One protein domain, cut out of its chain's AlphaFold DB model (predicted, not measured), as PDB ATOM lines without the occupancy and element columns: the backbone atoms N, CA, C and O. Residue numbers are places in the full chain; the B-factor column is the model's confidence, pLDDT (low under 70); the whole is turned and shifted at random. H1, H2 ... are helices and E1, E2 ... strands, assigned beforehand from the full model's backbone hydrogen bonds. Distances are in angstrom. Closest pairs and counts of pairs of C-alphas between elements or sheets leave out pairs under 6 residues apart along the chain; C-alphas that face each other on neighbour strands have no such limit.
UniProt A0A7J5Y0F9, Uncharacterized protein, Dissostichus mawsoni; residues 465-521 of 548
ATOM      1  N   ALA A 465      17.734-159.605  -8.008       58.47
ATOM      2  CA  ALA A 465      16.925-159.240  -9.169       58.47
ATOM      3  C   ALA A 465      17.418-157.940  -9.827       58.47
ATOM      4  O   ALA A 465      17.589-157.896 -11.046       58.47
ATOM      5  N   LEU A 466      17.728-156.903  -9.038       65.31
ATOM      6  CA  LEU A 466      18.338-155.663  -9.536       65.31
ATOM      7  C   LEU A 466      19.700-155.929 -10.184       65.31
ATOM      8  O   LEU A 466      19.958-155.453 -11.294       65.31
ATOM      9  N   HIS A 467      20.544-156.742  -9.544       71.19
ATOM     10  CA  HIS A 467      21.836-157.141 -10.092       71.19
ATOM     11  C   HIS A 467      21.682-157.904 -11.411       71.19
ATOM     12  O   HIS A 467      22.385-157.601 -12.380       71.19
ATOM     13  N   PHE A 468      20.759-158.869 -11.466       68.81
ATOM     14  CA  PHE A 468      20.466-159.651 -12.662       68.81
ATOM     15  C   PHE A 468      19.962-158.757 -13.792       68.81
ATOM     16  O   PHE A 468      20.531-158.798 -14.880       68.81
ATOM     17  N   ASN A 469      18.971-157.903 -13.534       73.50
ATOM     18  CA  ASN A 469      18.398-156.998 -14.529       73.50
ATOM     19  C   ASN A 469      19.459-156.045 -15.092       73.50
ATOM     20  O   ASN A 469      19.618-155.976 -16.312       73.50
ATOM     21  N   HIS A 470      20.259-155.412 -14.225       74.00
ATOM     22  CA  HIS A 470      21.338-154.500 -14.624       74.00
ATOM     23  C   HIS A 470      22.433-155.194 -15.451       74.00
ATOM     24  O   HIS A 470      23.053-154.580 -16.314       74.00
ATOM     25  N   ASN A 471      22.673-156.487 -15.211       75.88
ATOM     26  CA  ASN A 471      23.743-157.252 -15.859       75.88
ATOM     27  C   ASN A 471      23.250-158.254 -16.921       75.88
ATOM     28  O   ASN A 471      24.062-159.005 -17.485       75.88
ATOM     29  N   SER A 472      21.946-158.282 -17.204       64.62
ATOM     30  CA  SER A 472      21.305-159.224 -18.130       64.62
ATOM     31  C   SER A 472      21.737-158.970 -19.579       64.62
ATOM     32  O   SER A 472      22.051-159.912 -20.317       64.62
ATOM     33  N   SER A 473      21.877-157.695 -19.949       69.19
ATOM     34  CA  SER A 473      22.162-157.198 -21.302       69.19
ATOM     35  C   SER A 473      23.651-156.985 -21.599       69.19
ATOM     36  O   SER A 473      23.979-156.389 -22.618       69.19
ATOM     37  N   ARG A 474      24.565-157.459 -20.736       76.75
ATOM     38  CA  ARG A 474      26.014-157.258 -20.925       76.75
ATOM     39  C   ARG A 474      26.488-157.724 -22.302       76.75
ATOM     40  O   ARG A 474      26.183-158.853 -22.709       76.75
ATOM     41  N   GLU A 475      27.278-156.872 -22.950       75.25
ATOM     42  CA  GLU A 475      27.893-157.146 -24.244       75.25
ATOM     43  C   GLU A 475      28.909-158.294 -24.163       75.25
ATOM     44  O   GLU A 475      29.374-158.699 -23.089       75.25
ATOM     45  N   VAL A 476      29.229-158.861 -25.326       79.88
ATOM     46  CA  VAL A 476      30.251-159.902 -25.456       79.88
ATOM     47  C   VAL A 476      31.623-159.254 -25.301       79.88
ATOM     48  O   VAL A 476      31.973-158.354 -26.058       79.88
ATOM     49  N   ALA A 477      32.403-159.734 -24.337       78.56
ATOM     50  CA  ALA A 477      33.734-159.239 -24.031       78.56
ATOM     51  C   ALA A 477      34.631-159.288 -25.271       78.56
ATOM     52  O   ALA A 477      34.667-160.300 -25.976       78.56
ATOM     53  N   ARG A 478      35.389-158.216 -25.501       81.00
ATOM     54  CA  ARG A 478      36.336-158.101 -26.614       81.00
ATOM     55  C   ARG A 478      37.784-158.254 -26.141       81.00
ATOM     56  O   ARG A 478      38.093-158.041 -24.967       81.00
ATOM     57  N   THR A 479      38.672-158.696 -27.023       76.19
ATOM     58  CA  THR A 479      40.127-158.658 -26.813       76.19
ATOM     59  C   THR A 479      40.645-157.223 -26.957       76.19
ATOM     60  O   THR A 479      39.914-156.338 -27.402       76.19
ATOM     61  N   SER A 480      41.909-156.977 -26.596       73.88
ATOM     62  CA  SER A 480      42.579-155.685 -26.831       73.88
ATOM     63  C   SER A 480      42.555-155.253 -28.300       73.88
ATOM     64  O   SER A 480      42.584-154.062 -28.583       73.88
ATOM     65  N   ASP A 481      42.431-156.219 -29.211       74.88
ATOM     66  CA  ASP A 481      42.413-156.022 -30.662       74.88
ATOM     67  C   ASP A 481      40.980-155.881 -31.223       74.88
ATOM     68  O   ASP A 481      40.782-155.791 -32.431       74.88
ATOM     69  N   GLY A 482      39.959-155.850 -30.352       73.38
ATOM     70  CA  GLY A 482      38.555-155.600 -30.711       73.38
ATOM     71  C   GLY A 482      37.725-156.840 -31.070       73.38
ATOM     72  O   GLY A 482      36.520-156.713 -31.328       73.38
ATOM     73  N   GLU A 483      38.317-158.035 -31.043       78.44
ATOM     74  CA  GLU A 483      37.651-159.291 -31.408       78.44
ATOM     75  C   GLU A 483      36.807-159.867 -30.263       78.44
ATOM     76  O   GLU A 483      37.205-159.870 -29.100       78.44
ATOM     77  N   VAL A 484      35.625-160.390 -30.591       81.94
ATOM     78  CA  VAL A 484      34.664-160.943 -29.622       81.94
ATOM     79  C   VAL A 484      35.117-162.290 -29.051       81.94
ATOM     80  O   VAL A 484      35.521-163.198 -29.776       81.94
ATOM     81  N   ARG A 485      35.012-162.450 -27.729       80.38
ATOM     82  CA  ARG A 485      35.488-163.635 -27.005       80.38
ATOM     83  C   ARG A 485      34.371-164.649 -26.782       80.38
ATOM     84  O   ARG A 485      33.306-164.333 -26.250       80.38
ATOM     85  N   TYR A 486      34.662-165.906 -27.098       82.44
ATOM     86  CA  TYR A 486      33.773-167.043 -26.875       82.44
ATOM     87  C   TYR A 486      34.468-168.134 -26.057       82.44
ATOM     88  O   TYR A 486      35.681-168.313 -26.139       82.44
ATOM     89  N   ALA A 487      33.692-168.873 -25.266       78.06
ATOM     90  CA  ALA A 487      34.147-170.020 -24.493       78.06
ATOM     91  C   ALA A 487      33.465-171.296 -24.984       78.06
ATOM     92  O   ALA A 487      32.238-171.351 -25.108       78.06
ATOM     93  N   VAL A 488      34.257-172.343 -25.187       80.88
ATOM     94  CA  VAL A 488      33.754-173.699 -25.410       80.88
ATOM     95  C   VAL A 488      33.358-174.288 -24.056       80.88
ATOM     96  O   VAL A 488      34.159-174.311 -23.122       80.88
ATOM     97  N   ARG A 489      32.110-174.740 -23.920       74.25
ATOM     98  CA  ARG A 489      31.618-175.449 -22.731       74.25
ATOM     99  C   ARG A 489      31.137-176.842 -23.109       74.25
ATOM    100  O   ARG A 489      30.660-177.045 -24.218       74.25
ATOM    101  N   TYR A 490      31.199-177.765 -22.154       72.62
ATOM    102  CA  TYR A 490      30.772-179.158 -22.311       72.62
ATOM    103  C   TYR A 490      29.608-179.449 -21.350       72.62
ATOM    104  O   TYR A 490      29.834-179.868 -20.212       72.62
ATOM    105  N   PRO A 491      28.352-179.151 -21.732       68.19
ATOM    106  CA  PRO A 491      27.201-179.376 -20.866       68.19
ATOM    107  C   PRO A 491      26.930-180.873 -20.676       68.19
ATOM    108  O   PRO A 491      26.966-181.643 -21.635       68.19
ATOM    109  N   ARG A 492      26.573-181.282 -19.451       53.97
ATOM    110  CA  ARG A 492      26.335-182.698 -19.097       53.97
ATOM    111  C   ARG A 492      25.264-183.385 -19.963       53.97
ATOM    112  O   ARG A 492      25.372-184.579 -20.214       53.97
ATOM    113  N   PHE A 493      24.271-182.645 -20.468       66.25
ATOM    114  CA  PHE A 493      23.204-183.196 -21.320       66.25
ATOM    115  C   PHE A 493      23.660-183.534 -22.750       66.25
ATOM    116  O   PHE A 493      23.005-184.321 -23.427       66.25
ATOM    117  N   CYS A 494      24.793-182.993 -23.210       60.41
ATOM    118  CA  CYS A 494      25.301-183.210 -24.568       60.41
ATOM    119  C   CYS A 494      26.145-184.488 -24.727       60.41
ATOM    120  O   CYS A 494      26.760-184.651 -25.776       60.41
ATOM    121  N   LYS A 495      26.218-185.373 -23.713       60.88
ATOM    122  CA  LYS A 495      26.938-186.671 -23.744       60.88
ATOM    123  C   LYS A 495      28.298-186.621 -24.480       60.88
ATOM    124  O   LYS A 495      28.569-187.437 -25.352       60.88
ATOM    125  N   GLY A 496      29.143-185.645 -24.135       68.25
ATOM    126  CA  GLY A 496      30.485-185.466 -24.716       68.25
ATOM    127  C   GLY A 496      30.600-184.408 -25.824       68.25
ATOM    128  O   GLY A 496      31.714-184.077 -26.223       68.25
ATOM    129  N   GLY A 497      29.490-183.827 -26.290       67.62
ATOM    130  CA  GLY A 497      29.494-182.681 -27.207       67.62
ATOM    131  C   GLY A 497      29.826-181.342 -26.529       67.62
ATOM    132  O   GLY A 497      29.642-181.179 -25.319       67.62
ATOM    133  N   TRP A 498      30.287-180.367 -27.320       74.56
ATOM    134  CA  TRP A 498      30.579-179.003 -26.870       74.56
ATOM    135  C   TRP A 498      29.654-177.959 -27.491       74.56
ATOM    136  O   TRP A 498      29.127-178.130 -28.586       74.56
ATOM    137  N   VAL A 499      29.482-176.847 -26.777       76.25
ATOM    138  CA  VAL A 499      28.722-175.675 -27.216       76.25
ATOM    139  C   VAL A 499      29.572-174.430 -27.001       76.25
ATOM    140  O   VAL A 499      30.152-174.240 -25.930       76.25
ATOM    141  N   VAL A 500      29.626-173.564 -28.008       79.06
ATOM    142  CA  VAL A 500      30.300-172.264 -27.929       79.06
ATOM    143  C   VAL A 500      29.336-171.247 -27.327       79.06
ATOM    144  O   VAL A 500      28.210-171.103 -27.799       79.06
ATOM    145  N   ARG A 501      29.756-170.546 -26.271       75.56
ATOM    146  CA  ARG A 501      28.975-169.469 -25.647       75.56
ATOM    147  C   ARG A 501      29.768-168.162 -25.619       75.56
ATOM    148  O   ARG A 501      30.958-168.204 -25.308       75.56
ATOM    149  N   PRO A 502      29.136-167.009 -25.902       78.81
ATOM    150  CA  PRO A 502      29.798-165.715 -25.775       78.81
ATOM    151  C   PRO A 502      30.209-165.467 -24.323       78.81
ATOM    152  O   PRO A 502      29.431-165.712 -23.395       78.81
ATOM    153  N   ILE A 503      31.435-164.987 -24.118       77.75
ATOM    154  CA  ILE A 503      31.905-164.543 -22.805       77.75
ATOM    155  C   ILE A 503      31.440-163.101 -22.650       77.75
ATOM    156  O   ILE A 503      31.889-162.243 -23.395       77.75
ATOM    157  N   LYS A 504      30.531-162.829 -21.714       79.38
ATOM    158  CA  LYS A 504      30.072-161.461 -21.429       79.38
ATOM    159  C   LYS A 504      31.133-160.672 -20.656       79.38
ATOM    160  O   LYS A 504      31.947-161.267 -19.945       79.38
ATOM    161  N   GLU A 505      31.104-159.350 -20.774       81.38
ATOM    162  CA  GLU A 505      31.942-158.445 -19.975       81.38
ATOM    163  C   GLU A 505      31.755-158.646 -18.463       81.38
ATOM    164  O   GLU A 505      30.783-159.261 -18.011       81.38
ATOM    165  N   LYS A 506      32.698-158.149 -17.651       75.38
ATOM    166  CA  LYS A 506      32.600-158.249 -16.186       75.38
ATOM    167  C   LYS A 506      31.325-157.551 -15.681       75.38
ATOM    168  O   LYS A 506      30.910-156.556 -16.266       75.38
ATOM    169  N   PRO A 507      30.679-158.078 -14.625       74.25
ATOM    170  CA  PRO A 507      29.473-157.469 -14.076       74.25
ATOM    171  C   PRO A 507      29.753-156.064 -13.531       74.25
ATOM    172  O   PRO A 507      30.774-155.837 -12.880       74.25
ATOM    173  N   SER A 508      28.829-155.144 -13.801       79.06
ATOM    174  CA  SER A 508      28.835-153.772 -13.296       79.06
ATOM    175  C   SER A 508      27.994-153.661 -12.024       79.06
ATOM    176  O   SER A 508      26.965-154.328 -11.867       79.06
ATOM    177  N   TYR A 509      28.434-152.777 -11.132       79.00
ATOM    178  CA  TYR A 509      27.768-152.441  -9.874       79.00
ATOM    179  C   TYR A 509      27.314-150.976  -9.830       79.00
ATOM    180  O   TYR A 509      27.042-150.448  -8.756       79.00
ATOM    181  N   ALA A 510      27.202-150.306 -10.983       77.50
ATOM    182  CA  ALA A 510      26.775-148.905 -11.046       77.50
ATOM    183  C   ALA A 510      25.398-148.671 -10.391       77.50
ATOM    184  O   ALA A 510      25.183-147.638  -9.762       77.50
ATOM    185  N   TYR A 511      24.498-149.661 -10.454       77.00
ATOM    186  CA  TYR A 511      23.215-149.622  -9.745       77.00
ATOM    187  C   TYR A 511      23.375-149.473  -8.220       77.00
ATOM    188  O   TYR A 511      22.595-148.760  -7.599       77.00
ATOM    189  N   ALA A 512      24.407-150.070  -7.613       74.81
ATOM    190  CA  ALA A 512      24.660-149.956  -6.177       74.81
ATOM    191  C   ALA A 512      25.089-148.533  -5.787       74.81
ATOM    192  O   ALA A 512      24.673-148.026  -4.750       74.81
ATOM    193  N   ALA A 513      25.857-147.848  -6.642       79.31
ATOM    194  CA  ALA A 513      26.206-146.444  -6.429       79.31
ATOM    195  C   ALA A 513      24.968-145.530  -6.509       79.31
ATOM    196  O   ALA A 513      24.806-144.642  -5.675       79.31
ATOM    197  N   ALA A 514      24.060-145.788  -7.455       78.31
ATOM    198  CA  ALA A 514      22.795-145.056  -7.561       78.31
ATOM    199  C   ALA A 514      21.863-145.302  -6.357       78.31
ATOM    200  O   ALA A 514      21.209-144.371  -5.884       78.31
ATOM    201  N   LEU A 515      21.836-146.531  -5.825       77.00
ATOM    202  CA  LEU A 515      21.107-146.859  -4.595       77.00
ATOM    203  C   LEU A 515      21.694-146.138  -3.376       77.00
ATOM    204  O   LEU A 515      20.937-145.601  -2.574       77.00
ATOM    205  N   MET A 516      23.023-146.069  -3.259       77.25
ATOM    206  CA  MET A 516      23.699-145.331  -2.182       77.25
ATOM    207  C   MET A 516      23.395-143.830  -2.222       77.25
ATOM    208  O   MET A 516      23.211-143.218  -1.169       77.25
ATOM    209  N   GLU A 517      23.308-143.238  -3.415       82.56
ATOM    210  CA  GLU A 517      22.933-141.829  -3.558       82.56
ATOM    211  C   GLU A 517      21.453-141.606  -3.227       82.56
ATOM    212  O   GLU A 517      21.118-140.716  -2.449       82.56
ATOM    213  N   SER A 518      20.570-142.484  -3.708       79.44
ATOM    214  CA  SER A 518      19.136-142.433  -3.386       79.44
ATOM    215  C   SER A 518      18.882-142.589  -1.881       79.44
ATOM    216  O   SER A 518      18.048-141.885  -1.314       79.44
ATOM    217  N   LEU A 519      19.639-143.468  -1.214       77.00
ATOM    218  CA  LEU A 519      19.618-143.643   0.238       77.00
ATOM    219  C   LEU A 519      20.059-142.364   0.958       77.00
ATOM    220  O   LEU A 519      19.391-141.923   1.893       77.00
ATOM    221  N   ARG A 520      21.162-141.749   0.512       79.12
ATOM    222  CA  ARG A 520      21.679-140.494   1.073       79.12
ATOM    223  C   ARG A 520      20.662-139.364   0.936       79.12
ATOM    224  O   ARG A 520      20.415-138.654   1.910       79.12
ATOM    225  N   GLU A 521      20.072-139.198  -0.243       82.50
ATOM    226  CA  GLU A 521      19.064-138.168  -0.494       82.50
ATOM    227  C   GLU A 521      17.780-138.403   0.303       82.50
ATOM    228  O   GLU A 521      17.244-137.459   0.885       82.50
TER     229      GLU A 521
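What this domain is: This is residues 465 to 521 of the 548 residues of an uncharacterized protein of Dissostichus mawsoni (UniProt A0A7J5Y0F9). A small two-stranded hairpin, E1 and E2, lies toward one end of a long, flat shape, and helix H2 makes the other end, its residues 513 to 521 sticking out free. The shorter helix H1 lies between them along the length. The 57 printed residues run H1, E1, E2, H2, an antiparallel sheet in a mixed class with under half in named elements; the whole is extended, radius of gyration of the C-alphas 16.6 A, spanning 54 by 32 by 11 A.

Where its parts are: E1 is residues 486 to 489 and E2 499 to 502. H2, residues 510 to 521, is 16.9 A long and ends at C-alpha 521 (19.064, -138.168, -0.494). H1, residues 465 to 472, 10.0 A, begins at C-alpha 465 (16.925, -159.240, -9.169).

How they stand to each other: E1 and E2, a hairpin, are antiparallel at 146 degrees, with N 487 and O 501 2.8 A apart, within hydrogen-bond range. H1 and H2 only just touch, with 3 pairs of C-alphas within 8 A, H2 with residue 511 alone; the closest C-alphas, of His 470 and Tyr 511, are 7.2 A apart. Their tilt is steep, 39 degrees, opposite ways. E1 and H2 are apart. In H1 and H2 every O i to N i+4 pair is within hydrogen-bond range.

The domain as a whole: The C-alphas farthest apart, of Lys 495 and Glu 521, are 54.4 A apart. The printed part has no cut. The link H1 to E1 is long. Mean pLDDT of the printed part is 74.7; 12 residues are under 70, among them 491 to 497.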